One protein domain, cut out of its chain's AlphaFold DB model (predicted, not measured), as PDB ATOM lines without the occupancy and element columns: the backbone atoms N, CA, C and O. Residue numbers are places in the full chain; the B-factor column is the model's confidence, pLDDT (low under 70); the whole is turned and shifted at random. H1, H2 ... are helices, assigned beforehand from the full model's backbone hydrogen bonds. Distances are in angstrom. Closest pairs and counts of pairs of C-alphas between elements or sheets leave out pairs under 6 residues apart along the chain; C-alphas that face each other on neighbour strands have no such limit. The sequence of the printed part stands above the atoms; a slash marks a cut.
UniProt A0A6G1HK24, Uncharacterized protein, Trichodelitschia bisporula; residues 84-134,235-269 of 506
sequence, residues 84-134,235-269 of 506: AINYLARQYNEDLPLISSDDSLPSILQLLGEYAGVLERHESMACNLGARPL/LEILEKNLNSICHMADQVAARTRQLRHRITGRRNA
ATOM      1  N   ALA A  84     -31.121 -53.903   2.622       75.56
ATOM      2  CA  ALA A  84     -29.982 -53.854   3.532       75.56
ATOM      3  C   ALA A  84     -28.980 -52.792   3.047       75.56
ATOM      4  O   ALA A  84     -28.315 -52.985   2.030       75.56
ATOM      5  N   ILE A  85     -28.894 -51.671   3.766       82.81
ATOM      6  CA  ILE A  85     -27.933 -50.600   3.485       82.81
ATOM      7  C   ILE A  85     -26.531 -51.104   3.817       82.81
ATOM      8  O   ILE A  85     -26.258 -51.584   4.919       82.81
ATOM      9  N   ASN A  86     -25.623 -50.979   2.859       83.12
ATOM     10  CA  ASN A  86     -24.222 -51.270   3.057       83.12
ATOM     11  C   ASN A  86     -23.499 -50.018   3.562       83.12
ATOM     12  O   ASN A  86     -23.072 -49.159   2.790       83.12
ATOM     13  N   TYR A  87     -23.327 -49.943   4.879       81.75
ATOM     14  CA  TYR A  87     -22.619 -48.853   5.557       81.75
ATOM     15  C   TYR A  87     -21.111 -48.814   5.285       81.75
ATOM     16  O   TYR A  87     -20.437 -47.867   5.690       81.75
ATOM     17  N   LEU A  88     -20.571 -49.848   4.635       75.50
ATOM     18  CA  LEU A  88     -19.137 -50.053   4.448       75.50
ATOM     19  C   LEU A  88     -18.707 -49.891   2.988       75.50
ATOM     20  O   LEU A  88     -17.562 -49.530   2.723       75.50
ATOM     21  N   ALA A  89     -19.605 -50.185   2.047       77.25
ATOM     22  CA  ALA A  89     -19.328 -50.068   0.625       77.25
ATOM     23  C   ALA A  89     -19.348 -48.611   0.176       77.25
ATOM     24  O   ALA A  89     -20.212 -47.824   0.562       77.25
ATOM     25  N   ARG A  90     -18.385 -48.282  -0.684       81.81
ATOM     26  CA  ARG A  90     -18.278 -46.971  -1.302       81.81
ATOM     27  C   ARG A  90     -17.579 -47.080  -2.648       81.81
ATOM     28  O   ARG A  90     -16.452 -47.567  -2.716       81.81
ATOM     29  N   GLN A  91     -18.228 -46.605  -3.707       81.56
ATOM     30  CA  GLN A  91     -17.628 -46.593  -5.040       81.56
ATOM     31  C   GLN A  91     -16.521 -45.535  -5.181       81.56
ATOM     32  O   GLN A  91     -15.494 -45.797  -5.808       81.56
ATOM     33  N   TYR A  92     -16.723 -44.344  -4.616       77.69
ATOM     34  CA  TYR A  92     -15.807 -43.208  -4.756       77.69
ATOM     35  C   TYR A  92     -15.283 -42.766  -3.395       77.69
ATOM     36  O   TYR A  92     -16.041 -42.705  -2.444       77.69
ATOM     37  N   ASN A  93     -13.996 -42.427  -3.283       74.12
ATOM     38  CA  ASN A  93     -13.409 -41.987  -2.009       74.12
ATOM     39  C   ASN A  93     -13.692 -40.512  -1.667       74.12
ATOM     40  O   ASN A  93     -13.436 -40.101  -0.535       74.12
ATOM     41  N   GLU A  94     -14.218 -39.742  -2.619       81.69
ATOM     42  CA  GLU A  94     -14.513 -38.316  -2.463       81.69
ATOM     43  C   GLU A  94     -15.923 -38.092  -1.917       81.69
ATOM     44  O   GLU A  94     -16.877 -38.758  -2.334       81.69
ATOM     45  N   ASP A  95     -16.042 -37.177  -0.953       88.06
ATOM     46  CA  ASP A  95     -17.318 -36.835  -0.326       88.06
ATOM     47  C   ASP A  95     -18.170 -36.035  -1.319       88.06
ATOM     48  O   ASP A  95     -17.722 -35.039  -1.895       88.06
ATOM     49  N   LEU A  96     -19.405 -36.486  -1.532       88.38
ATOM     50  CA  LEU A  96     -20.372 -35.779  -2.358       88.38
ATOM     51  C   LEU A  96     -20.784 -34.489  -1.640       88.38
ATOM     52  O   LEU A  96     -21.091 -34.526  -0.444       88.38
ATOM     53  N   PRO A  97     -20.828 -33.341  -2.335       88.94
ATOM     54  CA  PRO A  97     -21.301 -32.115  -1.717       88.94
ATOM     55  C   PRO A  97     -22.801 -32.236  -1.443       88.94
ATOM     56  O   PRO A  97     -23.528 -32.865  -2.212       88.94
ATOM     57  N   LEU A  98     -23.277 -31.617  -0.364       90.25
ATOM     58  CA  LEU A  98     -24.707 -31.523  -0.092       90.25
ATOM     59  C   LEU A  98     -25.350 -30.498  -1.031       90.25
ATOM     60  O   LEU A  98     -24.916 -29.348  -1.091       90.25
ATOM     61  N   ILE A  99     -26.418 -30.910  -1.706       92.12
ATOM     62  CA  ILE A  99     -27.145 -30.060  -2.643       92.12
ATOM     63  C   ILE A  99     -27.743 -28.832  -1.949       92.12
ATOM     64  O   ILE A  99     -28.375 -28.933  -0.890       92.12
ATOM     65  N   SER A 100     -27.546 -27.668  -2.559       90.00
ATOM     66  CA  SER A 100     -27.974 -26.366  -2.062       90.00
ATOM     67  C   SER A 100     -28.918 -25.674  -3.041       90.00
ATOM     68  O   SER A 100     -28.963 -25.952  -4.238       90.00
ATOM     69  N   SER A 101     -29.676 -24.711  -2.519       87.81
ATOM     70  CA  SER A 101     -30.541 -23.850  -3.329       87.81
ATOM     71  C   SER A 101     -29.759 -22.856  -4.204       87.81
ATOM     72  O   SER A 101     -30.295 -22.353  -5.189       87.81
ATOM     73  N   ASP A 102     -28.497 -22.593  -3.862       88.06
ATOM     74  CA  ASP A 102     -27.621 -21.680  -4.607       88.06
ATOM     75  C   ASP A 102     -26.899 -22.366  -5.784       88.06
ATOM     76  O   ASP A 102     -26.223 -21.701  -6.574       88.06
ATOM     77  N   ASP A 103     -27.037 -23.687  -5.919       90.38
ATOM     78  CA  ASP A 103     -26.367 -24.450  -6.964       90.38
ATOM     79  C   ASP A 103     -26.965 -24.170  -8.348       90.38
ATOM     80  O   ASP A 103     -28.166 -23.959  -8.538       90.38
ATOM     81  N   SER A 104     -26.106 -24.202  -9.367       94.12
ATOM     82  CA  SER A 104     -26.567 -24.071 -10.748       94.12
ATOM     83  C   SER A 104     -27.403 -25.289 -11.166       94.12
ATOM     84  O   SER A 104     -27.110 -26.419 -10.777       94.12
ATOM     85  N   LEU A 105     -28.408 -25.086 -12.026       92.06
ATOM     86  CA  LEU A 105     -29.272 -26.174 -12.503       92.06
ATOM     87  C   LEU A 105     -28.495 -27.369 -13.111       92.06
ATOM     88  O   LEU A 105     -28.864 -28.504 -12.817       92.06
ATOM     89  N   PRO A 106     -27.416 -27.177 -13.902       94.56
ATOM     90  CA  PRO A 106     -26.601 -28.296 -14.380       94.56
ATOM     91  C   PRO A 106     -25.904 -29.070 -13.252       94.56
ATOM     92  O   PRO A 106     -25.857 -30.295 -13.302       94.56
ATOM     93  N   SER A 107     -25.415 -28.368 -12.222       93.88
ATOM     94  CA  SER A 107     -24.789 -28.986 -11.045       93.88
ATOM     95  C   SER A 107     -25.797 -29.805 -10.242       93.88
ATOM     96  O   SER A 107     -25.511 -30.931  -9.857       93.88
ATOM     97  N   ILE A 108     -27.007 -29.269 -10.052       93.44
ATOM     98  CA  ILE A 108     -28.123 -29.967  -9.400       93.44
ATOM     99  C   ILE A 108     -28.442 -31.274 -10.133       93.44
ATOM    100  O   ILE A 108     -28.553 -32.318  -9.503       93.44
ATOM    101  N   LEU A 109     -28.544 -31.247 -11.467       94.00
ATOM    102  CA  LEU A 109     -28.826 -32.450 -12.259       94.00
ATOM    103  C   LEU A 109     -27.721 -33.507 -12.146       94.00
ATOM    104  O   LEU A 109     -28.030 -34.695 -12.088       94.00
ATOM    105  N   GLN A 110     -26.456 -33.081 -12.104       94.94
ATOM    106  CA  GLN A 110     -25.332 -33.988 -11.893       94.94
ATOM    107  C   GLN A 110     -25.407 -34.650 -10.508       94.94
ATOM    108  O   GLN A 110     -25.374 -35.876 -10.423       94.94
ATOM    109  N   LEU A 111     -25.592 -33.858  -9.446       94.19
ATOM    110  CA  LEU A 111     -25.677 -34.361  -8.070       94.19
ATOM    111  C   LEU A 111     -26.858 -35.311  -7.865       94.19
ATOM    112  O   LEU A 111     -26.709 -36.339  -7.213       94.19
ATOM    113  N   LEU A 112     -28.015 -35.029  -8.471       94.62
ATOM    114  CA  LEU A 112     -29.162 -35.941  -8.433       94.62
ATOM    115  C   LEU A 112     -28.838 -37.309  -9.051       94.62
ATOM    116  O   LEU A 112     -29.288 -38.329  -8.533       94.62
ATOM    117  N   GLY A 113     -28.047 -37.342 -10.128       95.00
ATOM    118  CA  GLY A 113     -27.565 -38.589 -10.723       95.00
ATOM    119  C   GLY A 113     -26.585 -39.335  -9.815       95.00
ATOM    120  O   GLY A 113     -26.679 -40.553  -9.673       95.00
ATOM    121  N   GLU A 114     -25.679 -38.610  -9.159       93.88
ATOM    122  CA  GLU A 114     -24.714 -39.183  -8.214       93.88
ATOM    123  C   GLU A 114     -25.416 -39.772  -6.977       93.88
ATOM    124  O   GLU A 114     -25.147 -40.921  -6.614       93.88
ATOM    125  N   TYR A 115     -26.382 -39.054  -6.391       94.38
ATOM    126  CA  TYR A 115     -27.196 -39.550  -5.276       94.38
ATOM    127  C   TYR A 115     -28.048 -40.759  -5.665       94.38
ATOM    128  O   TYR A 115     -28.121 -41.722  -4.902       94.38
ATOM    129  N   ALA A 116     -28.663 -40.746  -6.852       93.25
ATOM    130  CA  ALA A 116     -29.411 -41.896  -7.354       93.25
ATOM    131  C   ALA A 116     -28.507 -43.132  -7.477       93.25
ATOM    132  O   ALA A 116     -28.884 -44.210  -7.025       93.25
ATOM    133  N   GLY A 117     -27.282 -42.963  -7.984       92.75
ATOM    134  CA  GLY A 117     -26.306 -44.047  -8.060       92.75
ATOM    135  C   GLY A 117     -25.931 -44.624  -6.689       92.75
ATOM    136  O   GLY A 117     -25.825 -45.840  -6.553       92.75
ATOM    137  N   VAL A 118     -25.746 -43.780  -5.664       91.94
ATOM    138  CA  VAL A 118     -25.483 -44.234  -4.279       91.94
ATOM    139  C   VAL A 118     -26.621 -45.122  -3.769       91.94
ATOM    140  O   VAL A 118     -26.368 -46.211  -3.252       91.94
ATOM    141  N   LEU A 119     -27.871 -44.698  -3.982       91.50
ATOM    142  CA  LEU A 119     -29.057 -45.456  -3.577       91.50
ATOM    143  C   LEU A 119     -29.204 -46.772  -4.357       91.50
ATOM    144  O   LEU A 119     -29.504 -47.802  -3.757       91.50
ATOM    145  N   GLU A 120     -28.953 -46.769  -5.669       91.06
ATOM    146  CA  GLU A 120     -29.008 -47.972  -6.519       91.06
ATOM    147  C   GLU A 120     -27.966 -49.027  -6.130       91.06
ATOM    148  O   GLU A 120     -28.213 -50.225  -6.253       91.06
ATOM    149  N   ARG A 121     -26.799 -48.598  -5.635       88.44
ATOM    150  CA  ARG A 121     -25.758 -49.501  -5.120       88.44
ATOM    151  C   ARG A 121     -25.994 -49.938  -3.674       88.44
ATOM    152  O   ARG A 121     -25.201 -50.718  -3.151       88.44
ATOM    153  N   HIS A 122     -27.070 -49.462  -3.041       88.75
ATOM    154  CA  HIS A 122     -27.372 -49.675  -1.625       88.75
ATOM    155  C   HIS A 122     -26.230 -49.239  -0.693       88.75
ATOM    156  O   HIS A 122     -26.011 -49.843   0.353       88.75
ATOM    157  N   GLU A 123     -25.474 -48.211  -1.073       89.81
ATOM    158  CA  GLU A 123     -24.422 -47.635  -0.232       89.81
ATOM    159  C   GLU A 123     -25.030 -46.648   0.775       89.81
ATOM    160  O   GLU A 123     -26.056 -46.025   0.502       89.81
ATOM    161  N   SER A 124     -24.386 -46.462   1.930       89.81
ATOM    162  CA  SER A 124     -24.823 -45.447   2.901       89.81
ATOM    163  C   SER A 124     -24.688 -44.031   2.331       89.81
ATOM    164  O   SER A 124     -23.605 -43.603   1.906       89.81
ATOM    165  N   MET A 125     -25.787 -43.278   2.376       91.12
ATOM    166  CA  MET A 125     -25.831 -41.870   2.001       91.12
ATOM    167  C   MET A 125     -25.047 -41.014   3.001       91.12
ATOM    168  O   MET A 125     -24.310 -40.114   2.596       91.12
ATOM    169  N   ALA A 126     -25.117 -41.342   4.296       89.44
ATOM    170  CA  ALA A 126     -24.307 -40.711   5.338       89.44
ATOM    171  C   ALA A 126     -22.807 -40.868   5.069       89.44
ATOM    172  O   ALA A 126     -22.042 -39.916   5.228       89.44
ATOM    173  N   CYS A 127     -22.367 -42.048   4.626       85.44
ATOM    174  CA  CYS A 127     -20.971 -42.257   4.257       85.44
ATOM    175  C   CYS A 127     -20.575 -41.411   3.037       85.44
ATOM    176  O   CYS A 127     -19.556 -40.725   3.081       85.44
ATOM    177  N   ASN A 128     -21.396 -41.414   1.983       88.25
ATOM    178  CA  ASN A 128     -21.090 -40.718   0.734       88.25
ATOM    179  C   ASN A 128     -21.145 -39.186   0.841       88.25
ATOM    180  O   ASN A 128     -20.390 -38.526   0.137       88.25
ATOM    181  N   LEU A 129     -21.972 -38.620   1.726       87.62
ATOM    182  CA  LEU A 129     -22.019 -37.175   1.995       87.62
ATOM    183  C   LEU A 129     -20.989 -36.721   3.051       87.62
ATOM    184  O   LEU A 129     -20.815 -35.526   3.255       87.62
ATOM    185  N   GLY A 130     -20.291 -37.643   3.724       82.00
ATOM    186  CA  GLY A 130     -19.214 -37.310   4.668       82.00
ATOM    187  C   GLY A 130     -19.600 -37.285   6.155       82.00
ATOM    188  O   GLY A 130     -18.782 -36.889   6.986       82.00
ATOM    189  N   ALA A 131     -20.783 -37.779   6.537       78.94
ATOM    190  CA  ALA A 131     -21.235 -37.888   7.935       78.94
ATOM    191  C   ALA A 131     -20.552 -39.028   8.732       78.94
ATOM    192  O   ALA A 131     -20.803 -39.195   9.928       78.94
ATOM    193  N   ARG A 132     -19.660 -39.797   8.081       71.81
ATOM    194  CA  ARG A 132     -18.737 -40.790   8.674       71.81
ATOM    195  C   ARG A 132     -19.416 -41.691   9.729       71.81
ATOM    196  O   ARG A 132     -19.228 -41.493  10.942       71.81
ATOM    197  N   PRO A 133     -20.197 -42.696   9.292       74.06
ATOM    198  CA  PRO A 133     -20.708 -43.727  10.191       74.06
ATOM    199  C   PRO A 133     -19.561 -44.443  10.934       74.06
ATOM    200  O   PRO A 133     -18.406 -44.450  10.499       74.06
ATOM    201  N   LEU A 134     -19.869 -44.995  12.104       70.00
ATOM    202  CA  LEU A 134     -18.979 -45.768  12.960       70.00
ATOM    203  C   LEU A 134     -18.444 -47.014  12.254       70.00
ATOM    204  O   LEU A 134     -17.269 -47.309  12.434       70.00
ATOM    205  N   LEU A 235     -30.579 -38.423   5.490       92.06
ATOM    206  CA  LEU A 235     -31.696 -38.497   4.554       92.06
ATOM    207  C   LEU A 235     -32.732 -37.399   4.821       92.06
ATOM    208  O   LEU A 235     -33.165 -36.746   3.875       92.06
ATOM    209  N   GLU A 236     -33.063 -37.115   6.084       92.81
ATOM    210  CA  GLU A 236     -33.986 -36.026   6.433       92.81
ATOM    211  C   GLU A 236     -33.492 -34.652   5.958       92.81
ATOM    212  O   GLU A 236     -34.279 -33.795   5.548       92.81
ATOM    213  N   ILE A 237     -32.187 -34.397   6.057       92.25
ATOM    214  CA  ILE A 237     -31.596 -33.122   5.631       92.25
ATOM    215  C   ILE A 237     -31.583 -33.028   4.113       92.25
ATOM    216  O   ILE A 237     -31.952 -31.990   3.557       92.25
ATOM    217  N   LEU A 238     -31.196 -34.114   3.448       93.12
ATOM    218  CA  LEU A 238     -31.220 -34.188   1.999       93.12
ATOM    219  C   LEU A 238     -32.644 -33.968   1.472       93.12
ATOM    220  O   LEU A 238     -32.840 -33.139   0.588       93.12
ATOM    221  N   GLU A 239     -33.650 -34.610   2.067       93.94
ATOM    222  CA  GLU A 239     -35.059 -34.435   1.706       93.94
ATOM    223  C   GLU A 239     -35.522 -32.979   1.871       93.94
ATOM    224  O   GLU A 239     -36.159 -32.419   0.973       93.94
ATOM    225  N   LYS A 240     -35.165 -32.316   2.980       93.31
ATOM    226  CA  LYS A 240     -35.475 -30.889   3.194       93.31
ATOM    227  C   LYS A 240     -34.880 -30.007   2.091       93.31
ATOM    228  O   LYS A 240     -35.574 -29.126   1.575       93.31
ATOM    229  N   ASN A 241     -33.632 -30.254   1.695       92.44
ATOM    230  CA  ASN A 241     -32.976 -29.489   0.633       92.44
ATOM    231  C   ASN A 241     -33.593 -29.768  -0.742       92.44
ATOM    232  O   ASN A 241     -33.857 -28.829  -1.497       92.44
ATOM    233  N   LEU A 242     -33.887 -31.034  -1.049       94.50
ATOM    234  CA  LEU A 242     -34.557 -31.428  -2.288       94.50
ATOM    235  C   LEU A 242     -35.938 -30.775  -2.408       94.50
ATOM    236  O   LEU A 242     -36.254 -30.210  -3.453       94.50
ATOM    237  N   ASN A 243     -36.716 -30.741  -1.324       95.31
ATOM    238  CA  ASN A 243     -38.008 -30.054  -1.289       95.31
ATOM    239  C   ASN A 243     -37.885 -28.546  -1.577       95.31
ATOM    240  O   ASN A 243     -38.692 -27.990  -2.327       95.31
ATOM    241  N   SER A 244     -36.855 -27.880  -1.038       94.69
ATOM    242  CA  SER A 244     -36.566 -26.470  -1.354       94.69
ATOM    243  C   SER A 244     -36.286 -26.272  -2.848       94.69
ATOM    244  O   SER A 244     -36.846 -25.374  -3.486       94.69
ATOM    245  N   ILE A 245     -35.469 -27.150  -3.435       94.56
ATOM    246  CA  ILE A 245     -35.115 -27.105  -4.858       94.56
ATOM    247  C   ILE A 245     -36.342 -27.356  -5.737       94.56
ATOM    248  O   ILE A 245     -36.542 -26.618  -6.704       94.56
ATOM    249  N   CYS A 246     -37.201 -28.316  -5.385       94.88
ATOM    250  CA  CYS A 246     -38.470 -28.550  -6.073       94.88
ATOM    251  C   CYS A 246     -39.335 -27.283  -6.094       94.88
ATOM    252  O   CYS A 246     -39.755 -26.842  -7.164       94.88
ATOM    253  N   HIS A 247     -39.521 -26.635  -4.941       96.31
ATOM    254  CA  HIS A 247     -40.318 -25.410  -4.850       96.31
ATOM    255  C   HIS A 247     -39.754 -24.271  -5.719       96.31
ATOM    256  O   HIS A 247     -40.496 -23.563  -6.409       96.31
ATOM    257  N   MET A 248     -38.432 -24.085  -5.728       95.00
ATOM    258  CA  MET A 248     -37.796 -23.089  -6.595       95.00
ATOM    259  C   MET A 248     -37.925 -23.437  -8.080       95.00
ATOM    260  O   MET A 248     -38.232 -22.557  -8.889       95.00
ATOM    261  N   ALA A 249     -37.724 -24.703  -8.450       95.06
ATOM    262  CA  ALA A 249     -37.868 -25.174  -9.822       95.06
ATOM    263  C   ALA A 249     -39.300 -24.951 -10.337       95.06
ATOM    264  O   ALA A 249     -39.481 -24.450 -11.450       95.06
ATOM    265  N   ASP A 250     -40.309 -25.209  -9.504       96.75
ATOM    266  CA  ASP A 250     -41.711 -24.936  -9.818       96.75
ATOM    267  C   ASP A 250     -41.985 -23.440  -9.989       96.75
ATOM    268  O   ASP A 250     -42.674 -23.033 -10.933       96.75
ATOM    269  N   GLN A 251     -41.395 -22.589  -9.145       96.75
ATOM    270  CA  GLN A 251     -41.509 -21.137  -9.290       96.75
ATOM    271  C   GLN A 251     -40.897 -20.647 -10.613       96.75
ATOM    272  O   GLN A 251     -41.507 -19.835 -11.323       96.75
ATOM    273  N   VAL A 252     -39.710 -21.144 -10.971       96.44
ATOM    274  CA  VAL A 252     -39.044 -20.826 -12.242       96.44
ATOM    275  C   VAL A 252     -39.881 -21.325 -13.420       96.44
ATOM    276  O   VAL A 252     -40.116 -20.571 -14.371       96.44
ATOM    277  N   ALA A 253     -40.399 -22.554 -13.353       97.69
ATOM    278  CA  ALA A 253     -41.254 -23.128 -14.385       97.69
ATOM    279  C   ALA A 253     -42.542 -22.311 -14.574       97.69
ATOM    280  O   ALA A 253     -42.908 -21.989 -15.709       97.69
ATOM    281  N   ALA A 254     -43.200 -21.907 -13.485       98.19
ATOM    282  CA  ALA A 254     -44.411 -21.094 -13.522       98.19
ATOM    283  C   ALA A 254     -44.164 -19.728 -14.181       98.19
ATOM    284  O   ALA A 254     -44.864 -19.365 -15.131       98.19
ATOM    285  N   ARG A 255     -43.129 -18.992 -13.750       98.06
ATOM    286  CA  ARG A 255     -42.770 -17.688 -14.342       98.06
ATOM    287  C   ARG A 255     -42.361 -17.816 -15.810       98.06
ATOM    288  O   ARG A 255     -42.752 -16.987 -16.633       98.06
ATOM    289  N   THR A 256     -41.645 -18.881 -16.162       98.12
ATOM    290  CA  THR A 256     -41.256 -19.170 -17.550       98.12
ATOM    291  C   THR A 256     -42.479 -19.431 -18.428       98.12
ATOM    292  O   THR A 256     -42.586 -18.865 -19.517       98.12
ATOM    293  N   ARG A 257     -43.447 -20.228 -17.955       98.38
ATOM    294  CA  ARG A 257     -44.717 -20.470 -18.665       98.38
ATOM    295  C   ARG A 257     -45.521 -19.177 -18.838       98.38
ATOM    296  O   ARG A 257     -46.005 -18.918 -19.940       98.38
ATOM    297  N   GLN A 258     -45.608 -18.338 -17.801       98.12
ATOM    298  CA  GLN A 258     -46.277 -17.030 -17.869       98.12
ATOM    299  C   GLN A 258     -45.636 -16.116 -18.921       98.12
ATOM    300  O   GLN A 258     -46.331 -15.548 -19.766       98.12
ATOM    301  N   LEU A 259     -44.307 -15.993 -18.909       98.06
ATOM    302  CA  LEU A 259     -43.586 -15.182 -19.884       98.06
ATOM    303  C   LEU A 259     -43.749 -15.737 -21.304       98.06
ATOM    304  O   LEU A 259     -44.047 -14.973 -22.225       98.06
ATOM    305  N   ARG A 260     -43.635 -17.059 -21.480       98.00
ATOM    306  CA  ARG A 260     -43.857 -17.737 -22.764       98.00
ATOM    307  C   ARG A 260     -45.242 -17.422 -23.323       98.00
ATOM    308  O   ARG A 260     -45.333 -17.054 -24.489       98.00
ATOM    309  N   HIS A 261     -46.294 -17.478 -22.505       98.31
ATOM    310  CA  HIS A 261     -47.650 -17.126 -22.933       98.31
ATOM    311  C   HIS A 261     -47.743 -15.675 -23.437       98.31
ATOM    312  O   HIS A 261     -48.283 -15.425 -24.515       98.31
ATOM    313  N   ARG A 262     -47.141 -14.714 -22.720       98.06
ATOM    314  CA  ARG A 262     -47.119 -13.299 -23.141       98.06
ATOM    315  C   ARG A 262     -46.336 -13.080 -24.436       98.06
ATOM    316  O   ARG A 262     -46.760 -12.287 -25.278       98.06
ATOM    317  N   ILE A 263     -45.209 -13.772 -24.603       98.19
ATOM    318  CA  ILE A 263     -44.405 -13.726 -25.832       98.19
ATOM    319  C   ILE A 263     -45.200 -14.310 -27.003       98.19
ATOM    320  O   ILE A 263     -45.264 -13.682 -28.059       98.19
ATOM    321  N   THR A 264     -45.856 -15.459 -26.817       97.81
ATOM    322  CA  THR A 264     -46.721 -16.072 -27.834       97.81
ATOM    323  C   THR A 264     -47.879 -15.151 -28.216       97.81
ATOM    324  O   THR A 264     -48.112 -14.948 -29.402       97.81
ATOM    325  N   GLY A 265     -48.546 -14.514 -27.247       97.62
ATOM    326  CA  GLY A 265     -49.612 -13.546 -27.524       97.62
ATOM    327  C   GLY A 265     -49.132 -12.358 -28.363       97.62
ATOM    328  O   GLY A 265     -49.758 -12.008 -29.361       97.62
ATOM    329  N   ARG A 266     -47.969 -11.779 -28.028       97.38
ATOM    330  CA  ARG A 266     -47.365 -10.700 -28.833       97.38
ATOM    331  C   ARG A 266     -46.975 -11.164 -30.233       97.38
ATOM    332  O   ARG A 266     -47.189 -10.430 -31.193       97.38
ATOM    333  N   ARG A 267     -46.405 -12.365 -30.356       98.00
ATOM    334  CA  ARG A 267     -46.049 -12.957 -31.651       98.00
ATOM    335  C   ARG A 267     -47.284 -13.099 -32.540       98.00
ATOM    336  O   ARG A 267     -47.231 -12.674 -33.688       98.00
ATOM    337  N   ASN A 268     -48.380 -13.632 -32.002       97.06
ATOM    338  CA  ASN A 268     -49.626 -13.819 -32.744       97.06
ATOM    339  C   ASN A 268     -50.230 -12.477 -33.171       97.06
ATOM    340  O   ASN A 268     -50.500 -12.297 -34.347       97.06
ATOM    341  N   ALA A 269     -50.285 -11.480 -32.279       95.75
ATOM    342  CA  ALA A 269     -50.780 -10.145 -32.627       95.75
ATOM    343  C   ALA A 269     -49.981  -9.465 -33.761       95.75
ATOM    344  O   ALA A 269     -50.530  -8.690 -34.543       95.75
TER     345      ALA A 269
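AT A GLANCE: This is residues 84 to 134 and 235 to 269 of the 506 residues of an uncharacterized protein of Trichodelitschia bisporula (UniProt A0A6G1HK24). One long helix, H3, makes the longest axis; its residues 250 to 269 stick out as a bare arm from a small body that holds the rest of H3, the helix H1 and the short helix H2. In that body the unnamed residues 95 to 102 run past H1, and H1 then folds back toward H2, with which it makes a corner. The printed part has 86 residues with three named helices, H1, H2 and H3 in that order, and no named strand; the class is all helix. The whole is only just extended, close to loose, with a radius of gyration of the C-alphas of 18.2 A and spans of 65 by 22 by 20 A.

IN THESE COORDINATES: H3 is residues 235 to 269, 50.5 A from C-alpha 235 at (-31.696, -38.497, 4.554) to C-alpha 269 at (-50.780, -10.145, -32.627). H1 is residues 105 to 120, 22.6 A long, and begins with C-alpha 105 at (-29.272, -26.174, -12.503). H2 is residues 125 to 129, 6.0 A long.

HOW THE PARTS SIT: H3 touches no helix, but H3 and H1 are near each other, with 6 pairs of C-alphas within 10 A. H3 and H2 are close but not clearly touching; their closest C-alphas, those of Leu 235 and Met 125, are 7.2 A apart. H1 and H2 touch only at the corner by their tight link of 4 residues, H1 with residues 115 to 119 alone; their closest C-alphas, those of Val 118 and Met 125, are 6.7 A apart. In H1, H2 and H3 every O i to N i+4 pair is within hydrogen-bond range.

THE WHOLE: The two C-alphas farthest apart, those of Leu 134 and Ala 269, are 66.0 A apart. Without residues 250 to 269, which stand free, the body of 66 residues spans 34 by 21 by 18 A. Residues 135 to 234 are not printed, and C-alphas 134 and 235 are 16.9 A apart across this cut, which falls in the link from H2 to H3. The mean pLDDT of the printed part is 90.8, and no printed residue is under 70.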